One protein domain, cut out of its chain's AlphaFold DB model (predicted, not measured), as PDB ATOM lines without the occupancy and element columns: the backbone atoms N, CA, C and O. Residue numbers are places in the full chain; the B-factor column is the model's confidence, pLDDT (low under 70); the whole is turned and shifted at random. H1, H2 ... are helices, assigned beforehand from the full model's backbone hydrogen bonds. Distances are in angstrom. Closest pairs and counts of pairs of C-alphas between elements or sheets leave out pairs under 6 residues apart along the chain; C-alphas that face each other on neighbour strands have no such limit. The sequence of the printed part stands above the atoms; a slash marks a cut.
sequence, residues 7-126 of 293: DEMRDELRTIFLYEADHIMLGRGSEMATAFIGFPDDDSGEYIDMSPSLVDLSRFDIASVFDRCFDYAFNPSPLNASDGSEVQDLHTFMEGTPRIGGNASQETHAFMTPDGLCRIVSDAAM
ATOM      1  N   ASP A   7      12.938  34.150 -50.790       97.88
ATOM      2  CA  ASP A   7      13.881  33.385 -51.602       97.88
ATOM      3  C   ASP A   7      14.654  34.299 -52.561       97.88
ATOM      4  O   ASP A   7      15.872  34.188 -52.630       97.88
ATOM      5  N   GLU A   8      13.997  35.295 -53.167       97.81
ATOM      6  CA  GLU A   8      14.682  36.325 -53.968       97.81
ATOM      7  C   GLU A   8      15.684  37.137 -53.126       97.81
ATOM      8  O   GLU A   8      16.813  37.370 -53.553       97.81
ATOM      9  N   MET A   9      15.310  37.524 -51.899       98.00
ATOM     10  CA  MET A   9      16.234  38.171 -50.955       98.00
ATOM     11  C   MET A   9      17.425  37.264 -50.615       98.00
ATOM     12  O   MET A   9      18.564  37.717 -50.594       98.00
ATOM     13  N   ARG A  10      17.177  35.979 -50.342       98.44
ATOM     14  CA  ARG A  10      18.225  35.002 -50.017       98.44
ATOM     15  C   ARG A  10      19.175  34.781 -51.188       98.44
ATOM     16  O   ARG A  10      20.369  34.641 -50.958       98.44
ATOM     17  N   ASP A  11      18.683  34.775 -52.420       97.94
ATOM     18  CA  ASP A  11      19.530  34.683 -53.612       97.94
ATOM     19  C   ASP A  11      20.429  35.917 -53.771       97.94
ATOM     20  O   ASP A  11      21.624  35.787 -54.062       97.94
ATOM     21  N   GLU A  12      19.904  37.111 -53.485       97.75
ATOM     22  CA  GLU A  12      20.729  38.319 -53.417       97.75
ATOM     23  C   GLU A  12      21.776  38.223 -52.291       97.75
ATOM     24  O   GLU A  12      22.946  38.531 -52.516       97.75
ATOM     25  N   LEU A  13      21.408  37.714 -51.109       98.25
ATOM     26  CA  LEU A  13      22.342  37.503 -49.998       98.25
ATOM     27  C   LEU A  13      23.465  36.510 -50.344       98.25
ATOM     28  O   LEU A  13      24.621  36.742 -49.999       98.25
ATOM     29  N   ARG A  14      23.160  35.429 -51.071       98.12
ATOM     30  CA  ARG A  14      24.182  34.497 -51.581       98.12
ATOM     31  C   ARG A  14      25.174  35.210 -52.498       98.12
ATOM     32  O   ARG A  14      26.374  34.996 -52.376       98.12
ATOM     33  N   THR A  15      24.675  36.095 -53.360       96.19
ATOM     34  CA  THR A  15      25.513  36.916 -54.248       96.19
ATOM     35  C   THR A  15      26.427  37.851 -53.451       96.19
ATOM     36  O   THR A  15      27.606  37.972 -53.775       96.19
ATOM     37  N   ILE A  16      25.922  38.463 -52.372       96.69
ATOM     38  CA  ILE A  16      26.738  39.283 -51.459       96.69
ATOM     39  C   ILE A  16      27.903  38.464 -50.881       96.69
ATOM     40  O   ILE A  16      29.037  38.934 -50.892       96.69
ATOM     41  N   PHE A  17      27.660  37.228 -50.433       97.56
ATOM     42  CA  PHE A  17      28.723  36.392 -49.865       97.56
ATOM     43  C   PHE A  17      29.771  35.936 -50.883       97.56
ATOM     44  O   PHE A  17      30.946  35.865 -50.528       97.56
ATOM     45  N   LEU A  18      29.389  35.668 -52.136       95.38
ATOM     46  CA  LEU A  18      30.366  35.426 -53.208       95.38
ATOM     47  C   LEU A  18      31.301  36.630 -53.370       95.38
ATOM     48  O   LEU A  18      32.517  36.486 -53.449       95.38
ATOM     49  N   TYR A  19      30.729  37.829 -53.313       94.19
ATOM     50  CA  TYR A  19      31.482  39.070 -53.419       94.19
ATOM     51  C   TYR A  19      32.441  39.302 -52.245       94.19
ATOM     52  O   TYR A  19      33.582  39.730 -52.421       94.19
ATOM     53  N   GLU A  20      31.999  39.001 -51.025       95.69
ATOM     54  CA  GLU A  20      32.858  39.044 -49.840       95.69
ATOM     55  C   GLU A  20      33.981  37.998 -49.916       95.69
ATOM     56  O   GLU A  20      35.115  38.290 -49.526       95.69
ATOM     57  N   ALA A  21      33.707  36.813 -50.475       95.69
ATOM     58  CA  ALA A  21      34.720  35.789 -50.715       95.69
ATOM     59  C   ALA A  21      35.801  36.281 -51.693       95.69
ATOM     60  O   ALA A  21      36.987  36.099 -51.410       95.69
ATOM     61  N   ASP A  22      35.427  36.989 -52.763       93.75
ATOM     62  CA  ASP A  22      36.387  37.625 -53.675       93.75
ATOM     63  C   ASP A  22      37.255  38.673 -52.977       93.75
ATOM     64  O   ASP A  22      38.471  38.731 -53.177       93.75
ATOM     65  N   HIS A  23      36.670  39.479 -52.091       92.94
ATOM     66  CA  HIS A  23      37.430  40.466 -51.317       92.94
ATOM     67  C   HIS A  23      38.427  39.795 -50.365       92.94
ATOM     68  O   HIS A  23      39.579  40.231 -50.253       92.94
ATOM     69  N   ILE A  24      38.031  38.695 -49.719       95.12
ATOM     70  CA  ILE A  24      38.928  37.878 -48.890       95.12
ATOM     71  C   ILE A  24      40.025  37.242 -49.747       95.12
ATOM     72  O   ILE A  24      41.188  37.225 -49.333       95.12
ATOM     73  N   MET A  25      39.693  36.758 -50.943       94.31
ATOM     74  CA  MET A  25      40.652  36.180 -51.880       94.31
ATOM     75  C   MET A  25      41.704  37.210 -52.305       94.31
ATOM     76  O   MET A  25      42.897  36.910 -52.248       94.31
ATOM     77  N   LEU A  26      41.294  38.439 -52.631       91.88
ATOM     78  CA  LEU A  26      42.205  39.542 -52.954       91.88
ATOM     79  C   LEU A  26      43.115  39.919 -51.775       91.88
ATOM     80  O   LEU A  26      44.291  40.227 -51.974       91.88
ATOM     81  N   GLY A  27      42.589  39.906 -50.547       94.19
ATOM     82  CA  GLY A  27      43.336  40.318 -49.357       94.19
ATOM     83  C   GLY A  27      44.255  39.239 -48.772       94.19
ATOM     84  O   GLY A  27      45.366  39.539 -48.330       94.19
ATOM     85  N   ARG A  28      43.793  37.984 -48.725       96.38
ATOM     86  CA  ARG A  28      44.433  36.886 -47.976       96.38
ATOM     87  C   ARG A  28      44.620  35.595 -48.796       96.38
ATOM     88  O   ARG A  28      45.346  34.706 -48.347       96.38
ATOM     89  N   GLY A  29      44.043  35.497 -49.992       95.06
ATOM     90  CA  GLY A  29      44.200  34.362 -50.912       95.06
ATOM     91  C   GLY A  29      43.078  33.316 -50.847       95.06
ATOM     92  O   GLY A  29      42.272  33.303 -49.913       95.06
ATOM     93  N   SER A  30      43.060  32.419 -51.844       96.12
ATOM     94  CA  SER A  30      41.984  31.432 -52.083       96.12
ATOM     95  C   SER A  30      41.710  30.508 -50.884       96.12
ATOM     96  O   SER A  30      40.551  30.222 -50.593       96.12
ATOM     97  N   GLU A  31      42.728  30.128 -50.100       97.12
ATOM     98  CA  GLU A  31      42.540  29.287 -48.904       97.12
ATOM     99  C   GLU A  31      41.556  29.914 -47.896       97.12
ATOM    100  O   GLU A  31      40.658  29.239 -47.395       97.12
ATOM    101  N   MET A  32      41.690  31.218 -47.621       98.19
ATOM    102  CA  MET A  32      40.814  31.908 -46.668       98.19
ATOM    103  C   MET A  32      39.421  32.161 -47.242       98.19
ATOM    104  O   MET A  32      38.441  32.065 -46.506       98.19
ATOM    105  N   ALA A  33      39.328  32.456 -48.540       97.31
ATOM    106  CA  ALA A  33      38.047  32.620 -49.220       97.31
ATOM    107  C   ALA A  33      37.258  31.301 -49.231       97.31
ATOM    108  O   ALA A  33      36.097  31.279 -48.833       97.31
ATOM    109  N   THR A  34      37.928  30.186 -49.539       97.75
ATOM    110  CA  THR A  34      37.366  28.827 -49.480       97.75
ATOM    111  C   THR A  34      36.875  28.496 -48.071       97.75
ATOM    112  O   THR A  34      35.774  27.975 -47.895       97.75
ATOM    113  N   ALA A  35      37.678  28.799 -47.044       98.25
ATOM    114  CA  ALA A  35      37.300  28.549 -45.654       98.25
ATOM    115  C   ALA A  35      36.052  29.347 -45.243       98.25
ATOM    116  O   ALA A  35      35.187  28.812 -44.544       98.25
ATOM    117  N   PHE A  36      35.947  30.595 -45.703       98.12
ATOM    118  CA  PHE A  36      34.786  31.452 -45.498       98.12
ATOM    119  C   PHE A  36      33.543  30.893 -46.208       98.12
ATOM    120  O   PHE A  36      32.585  30.488 -45.541       98.12
ATOM    121  N   ILE A  37      33.583  30.792 -47.540       98.06
ATOM    122  CA  ILE A  37      32.404  30.490 -48.366       98.06
ATOM    123  C   ILE A  37      31.999  29.011 -48.331       98.06
ATOM    124  O   ILE A  37      30.820  28.679 -48.433       98.06
ATOM    125  N   GLY A  38      32.959  28.114 -48.095       98.19
ATOM    126  CA  GLY A  38      32.729  26.684 -47.901       98.19
ATOM    127  C   GLY A  38      32.966  25.790 -49.113       98.19
ATOM    128  O   GLY A  38      32.752  24.584 -49.000       98.19
ATOM    129  N   PHE A  39      33.419  26.338 -50.235       97.88
ATOM    130  CA  PHE A  39      33.776  25.592 -51.442       97.88
ATOM    131  C   PHE A  39      34.946  26.283 -52.163       97.88
ATOM    132  O   PHE A  39      35.133  27.482 -51.959       97.88
ATOM    133  N   PRO A  40      35.770  25.539 -52.926       97.19
ATOM    134  CA  PRO A  40      36.900  26.116 -53.650       97.19
ATOM    135  C   PRO A  40      36.434  26.967 -54.836       97.19
ATOM    136  O   PRO A  40      35.341  26.742 -55.361       97.19
ATOM    137  N   ASP A  41      37.288  27.889 -55.280       93.56
ATOM    138  CA  ASP A  41      37.131  28.584 -56.556       93.56
ATOM    139  C   ASP A  41      37.214  27.599 -57.737       93.56
ATOM    140  O   ASP A  41      37.724  26.479 -57.612       93.56
ATOM    141  N   ASP A  42      36.661  27.999 -58.881       92.25
ATOM    142  CA  ASP A  42      36.793  27.268 -60.141       92.25
ATOM    143  C   ASP A  42      37.872  27.901 -61.044       92.25
ATOM    144  O   ASP A  42      38.635  28.774 -60.631       92.25
ATOM    145  N   ASP A  43      37.951  27.458 -62.302       89.06
ATOM    146  CA  ASP A  43      38.940  27.965 -63.261       89.06
ATOM    147  C   ASP A  43      38.716  29.444 -63.661       89.06
ATOM    148  O   ASP A  43      39.568  30.011 -64.352       89.06
ATOM    149  N   SER A  44      37.597  30.077 -63.266       84.56
ATOM    150  CA  SER A  44      37.343  31.508 -63.515       84.56
ATOM    151  C   SER A  44      38.232  32.407 -62.656       84.56
ATOM    152  O   SER A  44      38.629  33.484 -63.101       84.56
ATOM    153  N   GLY A  45      38.592  31.945 -61.453       84.88
ATOM    154  CA  GLY A  45      39.350  32.723 -60.482       84.88
ATOM    155  C   GLY A  45      38.567  33.858 -59.809       84.88
ATOM    156  O   GLY A  45      39.210  34.678 -59.156       84.88
ATOM    157  N   GLU A  46      37.235  33.919 -59.948       91.12
ATOM    158  CA  GLU A  46      36.351  34.866 -59.246       91.12
ATOM    159  C   GLU A  46      35.090  34.145 -58.721       91.12
ATOM    160  O   GLU A  46      34.341  33.523 -59.471       91.12
ATOM    161  N   TYR A  47      34.821  34.230 -57.415       93.88
ATOM    162  CA  TYR A  47      33.639  33.634 -56.787       93.88
ATOM    163  C   TYR A  47      32.340  34.265 -57.288       93.88
ATOM    164  O   TYR A  47      31.327  33.572 -57.356       93.88
ATOM    165  N   ILE A  48      32.333  35.554 -57.640       91.88
ATOM    166  CA  ILE A  48      31.130  36.242 -58.130       91.88
ATOM    167  C   ILE A  48      30.572  35.651 -59.432       91.88
ATOM    168  O   ILE A  48      29.360  35.717 -59.652       91.88
ATOM    169  N   ASP A  49      31.417  35.022 -60.252       91.94
ATOM    170  CA  ASP A  49      31.010  34.342 -61.487       91.94
ATOM    171  C   ASP A  49      30.389  32.960 -61.218       91.94
ATOM    172  O   ASP A  49      29.759  32.353 -62.094       91.94
ATOM    173  N   MET A  50      30.526  32.453 -59.991       94.44
ATOM    174  CA  MET A  50      29.976  31.168 -59.581       94.44
ATOM    175  C   MET A  50      28.477  31.270 -59.280       94.44
ATOM    176  O   MET A  50      27.917  32.326 -58.986       94.44
ATOM    177  N   SER A  51      27.780  30.132 -59.329       96.00
ATOM    178  CA  SER A  51      26.343  30.115 -59.044       96.00
ATOM    179  C   SER A  51      26.068  30.475 -57.577       96.00
ATOM    180  O   SER A  51      26.552  29.760 -56.694       96.00
ATOM    181  N   PRO A  52      25.188  31.459 -57.291       96.94
ATOM    182  CA  PRO A  52      24.776  31.769 -55.924       96.94
ATOM    183  C   PRO A  52      24.257  30.543 -55.172       96.94
ATOM    184  O   PRO A  52      24.512  30.402 -53.984       96.94
ATOM    185  N   SER A  53      23.602  29.603 -55.865       97.56
ATOM    186  CA  SER A  53      23.046  28.376 -55.274       97.56
ATOM    187  C   SER A  53      24.067  27.460 -54.579       97.56
ATOM    188  O   SER A  53      23.660  26.609 -53.789       97.56
ATOM    189  N   LEU A  54      25.370  27.638 -54.831       97.81
ATOM    190  CA  LEU A  54      26.445  26.926 -54.131       97.81
ATOM    191  C   LEU A  54      26.634  27.410 -52.686       97.81
ATOM    192  O   LEU A  54      27.183  26.683 -51.858       97.81
ATOM    193  N   VAL A  55      26.179  28.626 -52.370       98.50
ATOM    194  CA  VAL A  55      26.328  29.230 -51.046       98.50
ATOM    195  C   VAL A  55      25.293  28.658 -50.077       98.50
ATOM    196  O   VAL A  55      24.085  28.919 -50.169       98.50
ATOM    197  N   ASP A  56      25.791  27.912 -49.094       98.44
ATOM    198  CA  ASP A  56      25.013  27.442 -47.953       98.44
ATOM    199  C   ASP A  56      24.836  28.565 -46.922       98.44
ATOM    200  O   ASP A  56      25.707  28.832 -46.091       98.44
ATOM    201  N   LEU A  57      23.666  29.206 -46.962       98.50
ATOM    202  CA  LEU A  57      23.306  30.286 -46.043       98.50
ATOM    203  C   LEU A  57      23.277  29.858 -44.566       98.50
ATOM    204  O   LEU A  57      23.377  30.722 -43.700       98.50
ATOM    205  N   SER A  58      23.177  28.560 -44.251       98.12
ATOM    206  CA  SER A  58      23.177  28.088 -42.857       98.12
ATOM    207  C   SER A  58      24.524  28.275 -42.148       98.12
ATOM    208  O   SER A  58      24.587  28.212 -40.923       98.12
ATOM    209  N   ARG A  59      25.591  28.564 -42.905       97.94
ATOM    210  CA  ARG A  59      26.923  28.898 -42.381       97.94
ATOM    211  C   ARG A  59      27.022  30.323 -41.833       97.94
ATOM    212  O   ARG A  59      28.007  30.637 -41.169       97.94
ATOM    213  N   PHE A  60      26.046  31.179 -42.132       98.19
ATOM    214  CA  PHE A  60      26.098  32.605 -41.834       98.19
ATOM    215  C   PHE A  60      24.919  33.000 -40.947       98.19
ATOM    216  O   PHE A  60      23.787  33.110 -41.419       98.19
ATOM    217  N   ASP A  61      25.182  33.278 -39.668       97.62
ATOM    218  CA  ASP A  61      24.141  33.631 -38.688       97.62
ATOM    219  C   ASP A  61      23.257  34.801 -39.156       97.62
ATOM    220  O   ASP A  61      22.037  34.789 -38.946       97.62
ATOM    221  N   ILE A  62      23.851  35.767 -39.869       98.12
ATOM    222  CA  ILE A  62      23.152  36.930 -40.426       98.12
ATOM    223  C   ILE A  62      22.031  36.541 -41.402       98.12
ATOM    224  O   ILE A  62      21.026  37.241 -41.474       98.12
ATOM    225  N   ALA A  63      22.115  35.399 -42.095       98.31
ATOM    226  CA  ALA A  63      21.040  34.945 -42.980       98.31
ATOM    227  C   ALA A  63      19.732  34.700 -42.208       98.31
ATOM    228  O   ALA A  63      18.648  35.057 -42.671       98.31
ATOM    229  N   SER A  64      19.834  34.168 -40.986       97.19
ATOM    230  CA  SER A  64      18.671  33.997 -40.114       97.19
ATOM    231  C   SER A  64      18.110  35.340 -39.623       97.19
ATOM    232  O   SER A  64      16.900  35.455 -39.417       97.19
ATOM    233  N   VAL A  65      18.971  36.351 -39.450       97.75
ATOM    234  CA  VAL A  65      18.579  37.720 -39.077       97.75
ATOM    235  C   VAL A  65      17.807  38.368 -40.226       97.75
ATOM    236  O   VAL A  65      16.722  38.893 -39.995       97.75
ATOM    237  N   PHE A  66      18.273  38.237 -41.473       98.19
ATOM    238  CA  PHE A  66      17.530  38.683 -42.661       98.19
ATOM    239  C   PHE A  66      16.118  38.095 -42.716       98.19
ATOM    240  O   PHE A  66      15.153  38.827 -42.933       98.19
ATOM    241  N   ASP A  67      15.974  36.789 -42.478       97.62
ATOM    242  CA  ASP A  67      14.664  36.137 -42.489       97.62
ATOM    243  C   ASP A  67      13.713  36.698 -41.425       97.62
ATOM    244  O   ASP A  67      12.518  36.852 -41.704       97.62
ATOM    245  N   ARG A  68      14.226  36.979 -40.219       96.38
ATOM    246  CA  ARG A  68      13.445  37.559 -39.116       96.38
ATOM    247  C   ARG A  68      13.086  39.011 -39.395       96.38
ATOM    248  O   ARG A  68      11.916  39.368 -39.300       96.38
ATOM    249  N   CYS A  69      14.045  39.824 -39.829       97.38
ATOM    250  CA  CYS A  69      13.814  41.225 -40.165       97.38
ATOM    251  C   CYS A  69      12.890  41.400 -41.381       97.38
ATOM    252  O   CYS A  69      12.101  42.343 -41.408       97.38
ATOM    253  N   PHE A  70      12.915  40.479 -42.354       97.88
ATOM    254  CA  PHE A  70      11.935  40.452 -43.442       97.88
ATOM    255  C   PHE A  70      10.515  40.283 -42.893       97.88
ATOM    256  O   PHE A  70       9.614  41.045 -43.252       97.88
ATOM    257  N   ASP A  71      10.303  39.298 -42.016       96.19
ATOM    258  CA  ASP A  71       8.989  39.076 -41.409       96.19
ATOM    259  C   ASP A  71       8.578  40.253 -40.529       96.19
ATOM    260  O   ASP A  71       7.444  40.711 -40.626       96.19
ATOM    261  N   TYR A  72       9.500  40.794 -39.740       96.19
ATOM    262  CA  TYR A  72       9.254  41.963 -38.904       96.19
ATOM    263  C   TYR A  72       8.789  43.179 -39.726       96.19
ATOM    264  O   TYR A  72       7.797  43.830 -39.393       96.19
ATOM    265  N   ALA A  73       9.459  43.463 -40.847       96.44
ATOM    266  CA  ALA A  73       9.140  44.609 -41.691       96.44
ATOM    267  C   ALA A  73       7.811  44.440 -42.452       96.44
ATOM    268  O   ALA A  73       6.984  45.365 -42.480       96.44
ATOM    269  N   PHE A  74       7.600  43.271 -43.071       96.25
ATOM    270  CA  PHE A  74       6.541  43.059 -44.069       96.25
ATOM    271  C   PHE A  74       5.358  42.212 -43.594       96.25
ATOM    272  O   PHE A  74       4.301  42.253 -44.228       96.25
ATOM    273  N   ASN A  75       5.513  41.486 -42.490       95.19
ATOM    274  CA  ASN A  75       4.485  40.672 -41.841       95.19
ATOM    275  C   ASN A  75       4.459  40.977 -40.328       95.19
ATOM    276  O   ASN A  75       4.709  40.078 -39.514       95.19
ATOM    277  N   PRO A  76       4.213  42.245 -39.939       94.88
ATOM    278  CA  PRO A  76       4.364  42.673 -38.558       94.88
ATOM    279  C   PRO A  76       3.433  41.871 -37.648       94.88
ATOM    280  O   PRO A  76       2.228  41.772 -37.873       94.88
ATOM    281  N   SER A  77       4.033  41.289 -36.619       96.06
ATOM    282  CA  SER A  77       3.387  40.478 -35.597       96.06
ATOM    283  C   SER A  77       4.252  40.557 -34.345       96.06
ATOM    284  O   SER A  77       5.480  40.535 -34.469       96.06
ATOM    285  N   PRO A  78       3.664  40.570 -33.142       93.62
ATOM    286  CA  PRO A  78       4.405  40.375 -31.902       93.62
ATOM    287  C   PRO A  78       5.283  39.112 -31.897       93.62
ATOM    288  O   PRO A  78       6.298  39.075 -31.211       93.62
ATOM    289  N   LEU A  79       4.934  38.085 -32.685       93.69
ATOM    290  CA  LEU A  79       5.743  36.869 -32.839       93.69
ATOM    291  C   LEU A  79       6.997  37.056 -33.696       93.69
ATOM    292  O   LEU A  79       7.908  36.233 -33.619       93.69
ATOM    293  N   ASN A  80       7.018  38.109 -34.510       93.50
ATOM    294  CA  ASN A  80       8.132  38.494 -35.368       93.50
ATOM    295  C   ASN A  80       8.847  39.734 -34.820       93.50
ATOM    296  O   ASN A  80       9.589  40.373 -35.560       93.50
ATOM    297  N   ALA A  81       8.590  40.120 -33.564       89.69
ATOM    298  CA  ALA A  81       9.265  41.249 -32.950       89.69
ATOM    299  C   ALA A  81      10.778  40.999 -32.966       89.69
ATOM    300  O   ALA A  81      11.260  40.006 -32.421       89.69
ATOM    301  N   SER A  82      11.500  41.897 -33.625       85.31
ATOM    302  CA  SER A  82      12.955  41.920 -33.608       85.31
ATOM    303  C   SER A  82      13.402  42.730 -32.403       85.31
ATOM    304  O   SER A  82      12.826  43.784 -32.117       85.31
ATOM    305  N   ASP A  83      14.447  42.282 -31.714       86.94
ATOM    306  CA  ASP A  83      15.147  43.196 -30.822       86.94
ATOM    307  C   ASP A  83      15.936  44.228 -31.649       86.94
ATOM    308  O   ASP A  83      16.227  44.033 -32.836       86.94
ATOM    309  N   GLY A  84      16.234  45.373 -31.030       90.62
ATOM    310  CA  GLY A  84      16.979  46.440 -31.695       90.62
ATOM    311  C   GLY A  84      18.402  46.022 -32.087       90.62
ATOM    312  O   GLY A  84      18.957  46.600 -33.017       90.62
ATOM    313  N   SER A  85      18.986  45.012 -31.425       95.31
ATOM    314  CA  SER A  85      20.308  44.485 -31.785       95.31
ATOM    315  C   SER A  85      20.293  43.787 -33.139       95.31
ATOM    316  O   SER A  85      21.139  44.099 -33.965       95.31
ATOM    317  N   GLU A  86      19.313  42.930 -33.417       95.88
ATOM    318  CA  GLU A  86      19.195  42.240 -34.707       95.88
ATOM    319  C   GLU A  86      19.019  43.226 -35.872       95.88
ATOM    320  O   GLU A  86      19.679  43.105 -36.906       95.88
ATOM    321  N   VAL A  87      18.185  44.256 -35.687       96.50
ATOM    322  CA  VAL A  87      17.994  45.323 -36.684       96.50
ATOM    323  C   VAL A  87      19.290  46.113 -36.903       96.50
ATOM    324  O   VAL A  87      19.641  46.441 -38.039       96.50
ATOM    325  N   GLN A  88      20.024  46.404 -35.826       96.19
ATOM    326  CA  GLN A  88      21.302  47.108 -35.890       96.19
ATOM    327  C   GLN A  88      22.397  46.266 -36.553       96.19
ATOM    328  O   GLN A  88      23.172  46.807 -37.345       96.19
ATOM    329  N   ASP A  89      22.467  44.969 -36.264       97.19
ATOM    330  CA  ASP A  89      23.416  44.037 -36.873       97.19
ATOM    331  C   ASP A  89      23.163  43.927 -38.375       97.19
ATOM    332  O   ASP A  89      24.096  44.057 -39.168       97.19
ATOM    333  N   LEU A  90      21.895  43.800 -38.775       97.25
ATOM    334  CA  LEU A  90      21.488  43.793 -40.177       97.25
ATOM    335  C   LEU A  90      21.901  45.073 -40.907       97.25
ATOM    336  O   LEU A  90      22.492  45.021 -41.990       97.25
ATOM    337  N   HIS A  91      21.629  46.227 -40.300       96.44
ATOM    338  CA  HIS A  91      22.013  47.511 -40.868       96.44
ATOM    339  C   HIS A  91      23.537  47.653 -40.964       96.44
ATOM    340  O   HIS A  91      24.061  48.113 -41.977       96.44
ATOM    341  N   THR A  92      24.266  47.230 -39.929       97.62
ATOM    342  CA  THR A  92      25.734  47.273 -39.895       97.62
ATOM    343  C   THR A  92      26.338  46.361 -40.958       97.62
ATOM    344  O   THR A  92      27.259  46.775 -41.660       97.62
ATOM    345  N   PHE A  93      25.784  45.159 -41.131       97.88
ATOM    346  CA  PHE A  93      26.162  44.237 -42.197       97.88
ATOM    347  C   PHE A  93      25.981  44.885 -43.576       97.88
ATOM    348  O   PHE A  93      26.931  44.943 -44.352       97.88
ATOM    349  N   MET A  94      24.810  45.472 -43.852       97.38
ATOM    350  CA  MET A  94      24.538  46.107 -45.148       97.38
ATOM    351  C   MET A  94      25.397  47.347 -45.434       97.38
ATOM    352  O   MET A  94      25.692  47.631 -46.597       97.38
ATOM    353  N   GLU A  95      25.786  48.110 -44.411       95.56
ATOM    354  CA  GLU A  95      26.757  49.207 -44.555       95.56
ATOM    355  C   GLU A  95      28.186  48.692 -44.795       95.56
ATOM    356  O   GLU A  95      28.966  49.350 -45.482       95.56
ATOM    357  N   GLY A  96      28.522  47.518 -44.253       95.50
ATOM    358  CA  GLY A  96      29.810  46.851 -44.444       95.50
ATOM    359  C   GLY A  96      29.948  46.112 -45.777       95.50
ATOM    360  O   GLY A  96      31.074  45.882 -46.217       95.50
ATOM    361  N   THR A  97      28.832  45.773 -46.434       94.56
ATOM    362  CA  THR A  97      28.834  45.072 -47.723       94.56
ATOM    363  C   THR A  97      29.637  45.852 -48.769       94.56
ATOM    364  O   THR A  97      29.327  47.027 -49.025       94.56
ATOM    365  N   PRO A  98      30.629  45.228 -49.428       88.44
ATOM    366  CA  PRO A  98      31.434  45.929 -50.410       88.44
ATOM    367  C   PRO A  98      30.603  46.445 -51.593       88.44
ATOM    368  O   PRO A  98      29.743  45.754 -52.136       88.44
ATOM    369  N   ARG A  99      30.862  47.694 -52.000       85.38
ATOM    370  CA  ARG A  99      30.106  48.408 -53.052       85.38
ATOM    371  C   ARG A  99      30.876  48.568 -54.366       85.38
ATOM    372  O   ARG A  99      30.419  49.288 -55.249       85.38
ATOM    373  N   ILE A 100      32.076  47.993 -54.460       78.75
ATOM    374  CA  ILE A 100      32.990  48.161 -55.597       78.75
ATOM    375  C   ILE A 100      33.619  46.813 -55.961       78.75
ATOM    376  O   ILE A 100      34.063  46.083 -55.069       78.75
ATOM    377  N   GLY A 101      33.661  46.552 -57.275       65.12
ATOM    378  CA  GLY A 101      34.227  45.368 -57.937       65.12
ATOM    379  C   GLY A 101      35.669  45.093 -57.590       65.12
ATOM    380  O   GLY A 101      36.453  46.022 -57.392       65.12
ATOM    381  N   GLY A 102      36.023  43.805 -57.598       56.75
ATOM    382  CA  GLY A 102      37.389  43.380 -57.874       56.75
ATOM    383  C   GLY A 102      37.850  43.843 -59.264       56.75
ATOM    384  O   GLY A 102      37.090  44.405 -60.050       56.75
ATOM    385  N   ASN A 103      39.133  43.634 -59.557       52.25
ATOM    386  CA  ASN A 103      39.927  44.342 -60.572       52.25
ATOM    387  C   ASN A 103      39.416  44.325 -62.036       52.25
ATOM    388  O   ASN A 103      39.997  45.034 -62.863       52.25
ATOM    389  N   ALA A 104      38.376  43.556 -62.376       53.31
ATOM    390  CA  ALA A 104      37.878  43.382 -63.743       53.31
ATOM    391  C   ALA A 104      36.464  43.943 -64.001       53.31
ATOM    392  O   ALA A 104      36.176  44.333 -65.136       53.31
ATOM    393  N   SER A 105      35.597  44.053 -62.989       55.31
ATOM    394  CA  SER A 105      34.182  44.383 -63.183       55.31
ATOM    395  C   SER A 105      33.847  45.792 -62.673       55.31
ATOM    396  O   SER A 105      33.828  46.091 -61.482       55.31
ATOM    397  N   GLN A 106      33.515  46.702 -63.595       64.62
ATOM    398  CA  GLN A 106      32.798  47.950 -63.267       64.62
ATOM    399  C   GLN A 106      31.302  47.683 -63.000       64.62
ATOM    400  O   GLN A 106      30.462  48.568 -63.174       64.62
ATOM    401  N   GLU A 107      30.947  46.449 -62.647       72.69
ATOM    402  CA  GLU A 107      29.564  46.013 -62.565       72.69
ATOM    403  C   GLU A 107      28.921  46.520 -61.279       72.69
ATOM    404  O   GLU A 107      29.416  46.340 -60.168       72.69
ATOM    405  N   THR A 108      27.797  47.213 -61.450       81.56
ATOM    406  CA  THR A 108      26.933  47.612 -60.343       81.56
ATOM    407  C   THR A 108      25.877  46.533 -60.172       81.56
ATOM    408  O   THR A 108      24.989  46.400 -61.014       81.56
ATOM    409  N   HIS A 109      25.959  45.771 -59.084       88.31
ATOM    410  CA  HIS A 109      24.956  44.759 -58.757       88.31
ATOM    411  C   HIS A 109      23.760  45.384 -58.027       88.31
ATOM    412  O   HIS A 109      23.884  46.425 -57.379       88.31
ATOM    413  N   ALA A 110      22.596  44.729 -58.088       90.00
ATOM    414  CA  ALA A 110      21.360  45.232 -57.478       90.00
ATOM    415  C   ALA A 110      21.529  45.559 -55.980       90.00
ATOM    416  O   ALA A 110      21.169  46.662 -55.559       90.00
ATOM    417  N   PHE A 111      22.188  44.677 -55.215       92.00
ATOM    418  CA  PHE A 111      22.468  44.859 -53.783       92.00
ATOM    419  C   PHE A 111      23.316  46.096 -53.455       92.00
ATOM    420  O   PHE A 111      23.287  46.598 -52.328       92.00
ATOM    421  N   MET A 112      24.069  46.619 -54.431       92.81
ATOM    422  CA  MET A 112      24.881  47.827 -54.268       92.81
ATOM    423  C   MET A 112      24.047  49.101 -54.322       92.81
ATOM    424  O   MET A 112      24.498  50.146 -53.853       92.81
ATOM    425  N   THR A 113      22.834  49.017 -54.859       93.00
ATOM    426  CA  THR A 113      21.914  50.142 -54.975       93.00
ATOM    427  C   THR A 113      20.994  50.224 -53.756       93.00
ATOM    428  O   THR A 113      20.825  49.240 -53.031       93.00
ATOM    429  N   PRO A 114      20.340  51.375 -53.527       93.62
ATOM    430  CA  PRO A 114      19.261  51.452 -52.551       93.62
ATOM    431  C   PRO A 114      18.132  50.449 -52.836       93.62
ATOM    432  O   PRO A 114      17.472  50.007 -51.908       93.62
ATOM    433  N   ASP A 115      17.913  50.054 -54.087       94.94
ATOM    434  CA  ASP A 115      16.795  49.181 -54.458       94.94
ATOM    435  C   ASP A 115      17.145  47.682 -54.413       94.94
ATOM    436  O   ASP A 115      16.324  46.850 -54.795       94.94
ATOM    437  N   GLY A 116      18.336  47.327 -53.913       96.44
ATOM    438  CA  GLY A 116      18.695  45.943 -53.602       96.44
ATOM    439  C   GLY A 116      17.762  45.338 -52.554       96.44
ATOM    440  O   GLY A 116      17.372  46.009 -51.597       96.44
ATOM    441  N   LEU A 117      17.400  44.070 -52.712       97.94
ATOM    442  CA  LEU A 117      16.416  43.394 -51.863       97.94
ATOM    443  C   LEU A 117      16.862  43.319 -50.398       97.94
ATOM    444  O   LEU A 117      16.104  43.688 -49.502       97.94
ATOM    445  N   CYS A 118      18.109  42.928 -50.142       98.00
ATOM    446  CA  CYS A 118      18.708  42.901 -48.810       98.00
ATOM    447  C   CYS A 118      18.757  44.304 -48.188       98.00
ATOM    448  O   CYS A 118      18.477  44.481 -47.000       98.00
ATOM    449  N   ARG A 119      19.035  45.331 -49.004       97.56
ATOM    450  CA  ARG A 119      19.017  46.733 -48.567       97.56
ATOM    451  C   ARG A 119      17.609  47.188 -48.199       97.56
ATOM    452  O   ARG A 119      17.433  47.805 -47.155       97.56
ATOM    453  N   ILE A 120      16.608  46.843 -49.008       98.00
ATOM    454  CA  ILE A 120      15.199  47.129 -48.729       98.00
ATOM    455  C   ILE A 120      14.763  46.486 -47.409       98.00
ATOM    456  O   ILE A 120      14.100  47.150 -46.618       98.00
ATOM    457  N   VAL A 121      15.138  45.228 -47.147       98.19
ATOM    458  CA  VAL A 121      14.815  44.545 -45.879       98.19
ATOM    459  C   VAL A 121      15.456  45.256 -44.694       98.19
ATOM    460  O   VAL A 121      14.761  45.560 -43.727       98.19
ATOM    461  N   SER A 122      16.750  45.572 -44.787       98.12
ATOM    462  CA  SER A 122      17.481  46.312 -43.755       98.12
ATOM    463  C   SER A 122      16.841  47.671 -43.456       98.12
ATOM    464  O   SER A 122      16.529  47.973 -42.304       98.12
ATOM    465  N   ASP A 123      16.598  48.480 -44.489       97.69
ATOM    466  CA  ASP A 123      16.017  49.816 -44.346       97.69
ATOM    467  C   ASP A 123      14.581  49.741 -43.794       97.69
ATOM    468  O   ASP A 123      14.216  50.499 -42.897       97.69
ATOM    469  N   ALA A 124      13.760  48.806 -44.287       97.81
ATOM    470  CA  ALA A 124      12.375  48.654 -43.847       97.81
ATOM    471  C   ALA A 124      12.273  48.142 -42.401       97.81
ATOM    472  O   ALA A 124      11.403  48.598 -41.657       97.81
ATOM    473  N   ALA A 125      13.163  47.237 -41.985       97.38
ATOM    474  CA  ALA A 125      13.241  46.771 -40.602       97.38
ATOM    475  C   ALA A 125      13.668  47.902 -39.654       97.38
ATOM    476  O   ALA A 125      13.035  48.099 -38.620       97.38
ATOM    477  N   MET A 126      14.668  48.704 -40.041       96.88
ATOM    478  CA  MET A 126      15.099  49.884 -39.280       96.88
ATOM    479  C   MET A 126      13.991  50.942 -39.172       96.88
ATOM    480  O   MET A 126      13.736  51.479 -38.092       96.88
TER     481      MET A 126
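AT A GLANCE: This is residues 7 to 126 of the 293 residues of an uncharacterized protein of Methylobacterium bullatum (UniProt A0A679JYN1). One long helix, H1, has H2 folded back beside its later part as a helical hairpin, while near its first residues three shorter helices, H3, H4 and H5, make a triangle in which each touches the other two. Two long links, residues 38 to 60 and residues 97 to 116, join H2 to H3 and H4 to H5. The printed part has 120 residues with five named helices, H1 to H5 in order along the chain, and no named strand; its class is all helix, with 67 residues in the helices. The whole is compact, with a radius of gyration of the C-alphas of 14.8 A, yet elongated in outline, spanning 48 by 27 by 22 A.

IN THESE COORDINATES: H1, residues 7 to 28, is the longest helix at 31.0 A, from C-alpha 7 at (13.881, 33.385, -51.602) to C-alpha 28 at (44.433, 36.886, -47.976). H2, residues 30 to 37, follows and is 10.3 A long. H3 is residues 61 to 74, 20.7 A, and H4 is residues 84 to 96, 18.1 A. H5, residues 117 to 126, is 14.2 A long and ends at C-alpha 126, (15.099, 49.884, -39.280).

HOW THE PARTS SIT: H1 touches H2 with its residues 17 to 25 alone, closest at the C-alphas of Ala 21 and Ala 33, 4.8 A apart. This helical hairpin has a shallow tilt of 25 degrees, opposite ways. With its residues 8 to 13 alone H1 touches H5, about perpendicular at 79 degrees; the C-alphas of Met 9 and Leu 117, their closest, are 5.3 A apart. H5 is the hub, touching H1, H3 and H4. H5 and H3 run the same way at a steep tilt of 68 degrees, only just short of about perpendicular, with Ala 125 and Ala 73 closest, 4.8 A between C-alphas. H4 and H5 form a helical hairpin, opposite ways at a steep tilt of 39 degrees; their closest C-alphas, of His 91 and Ser 122, are 5.5 A apart. H4 touches H3 with residues 86 to 90 alone, closest at the C-alphas of Glu 86 and Val 65, 6.3 A. H1 and H3 are close but not clearly touching, with the closest C-alphas, of Arg 10 and Ala 63, 7.6 A apart. H2 is apart from H3, H4 and H5, and H1 is apart from H4. In H1, H2, H3, H4 and H5 every O i to N i+4 pair is within hydrogen-bond range.

THE WHOLE: The two C-alphas farthest apart, those of Asp 43 and Pro 78, are 48.3 A apart. The printed part has no cut. The link from H1 to H2 is tight, that from H3 to H4 short, and those from H2 to H3, 23 residues, and H4 to H5, 20 residues, are long. Mean pLDDT of the printed part is 93.1; residues 101 to 106 are under 70.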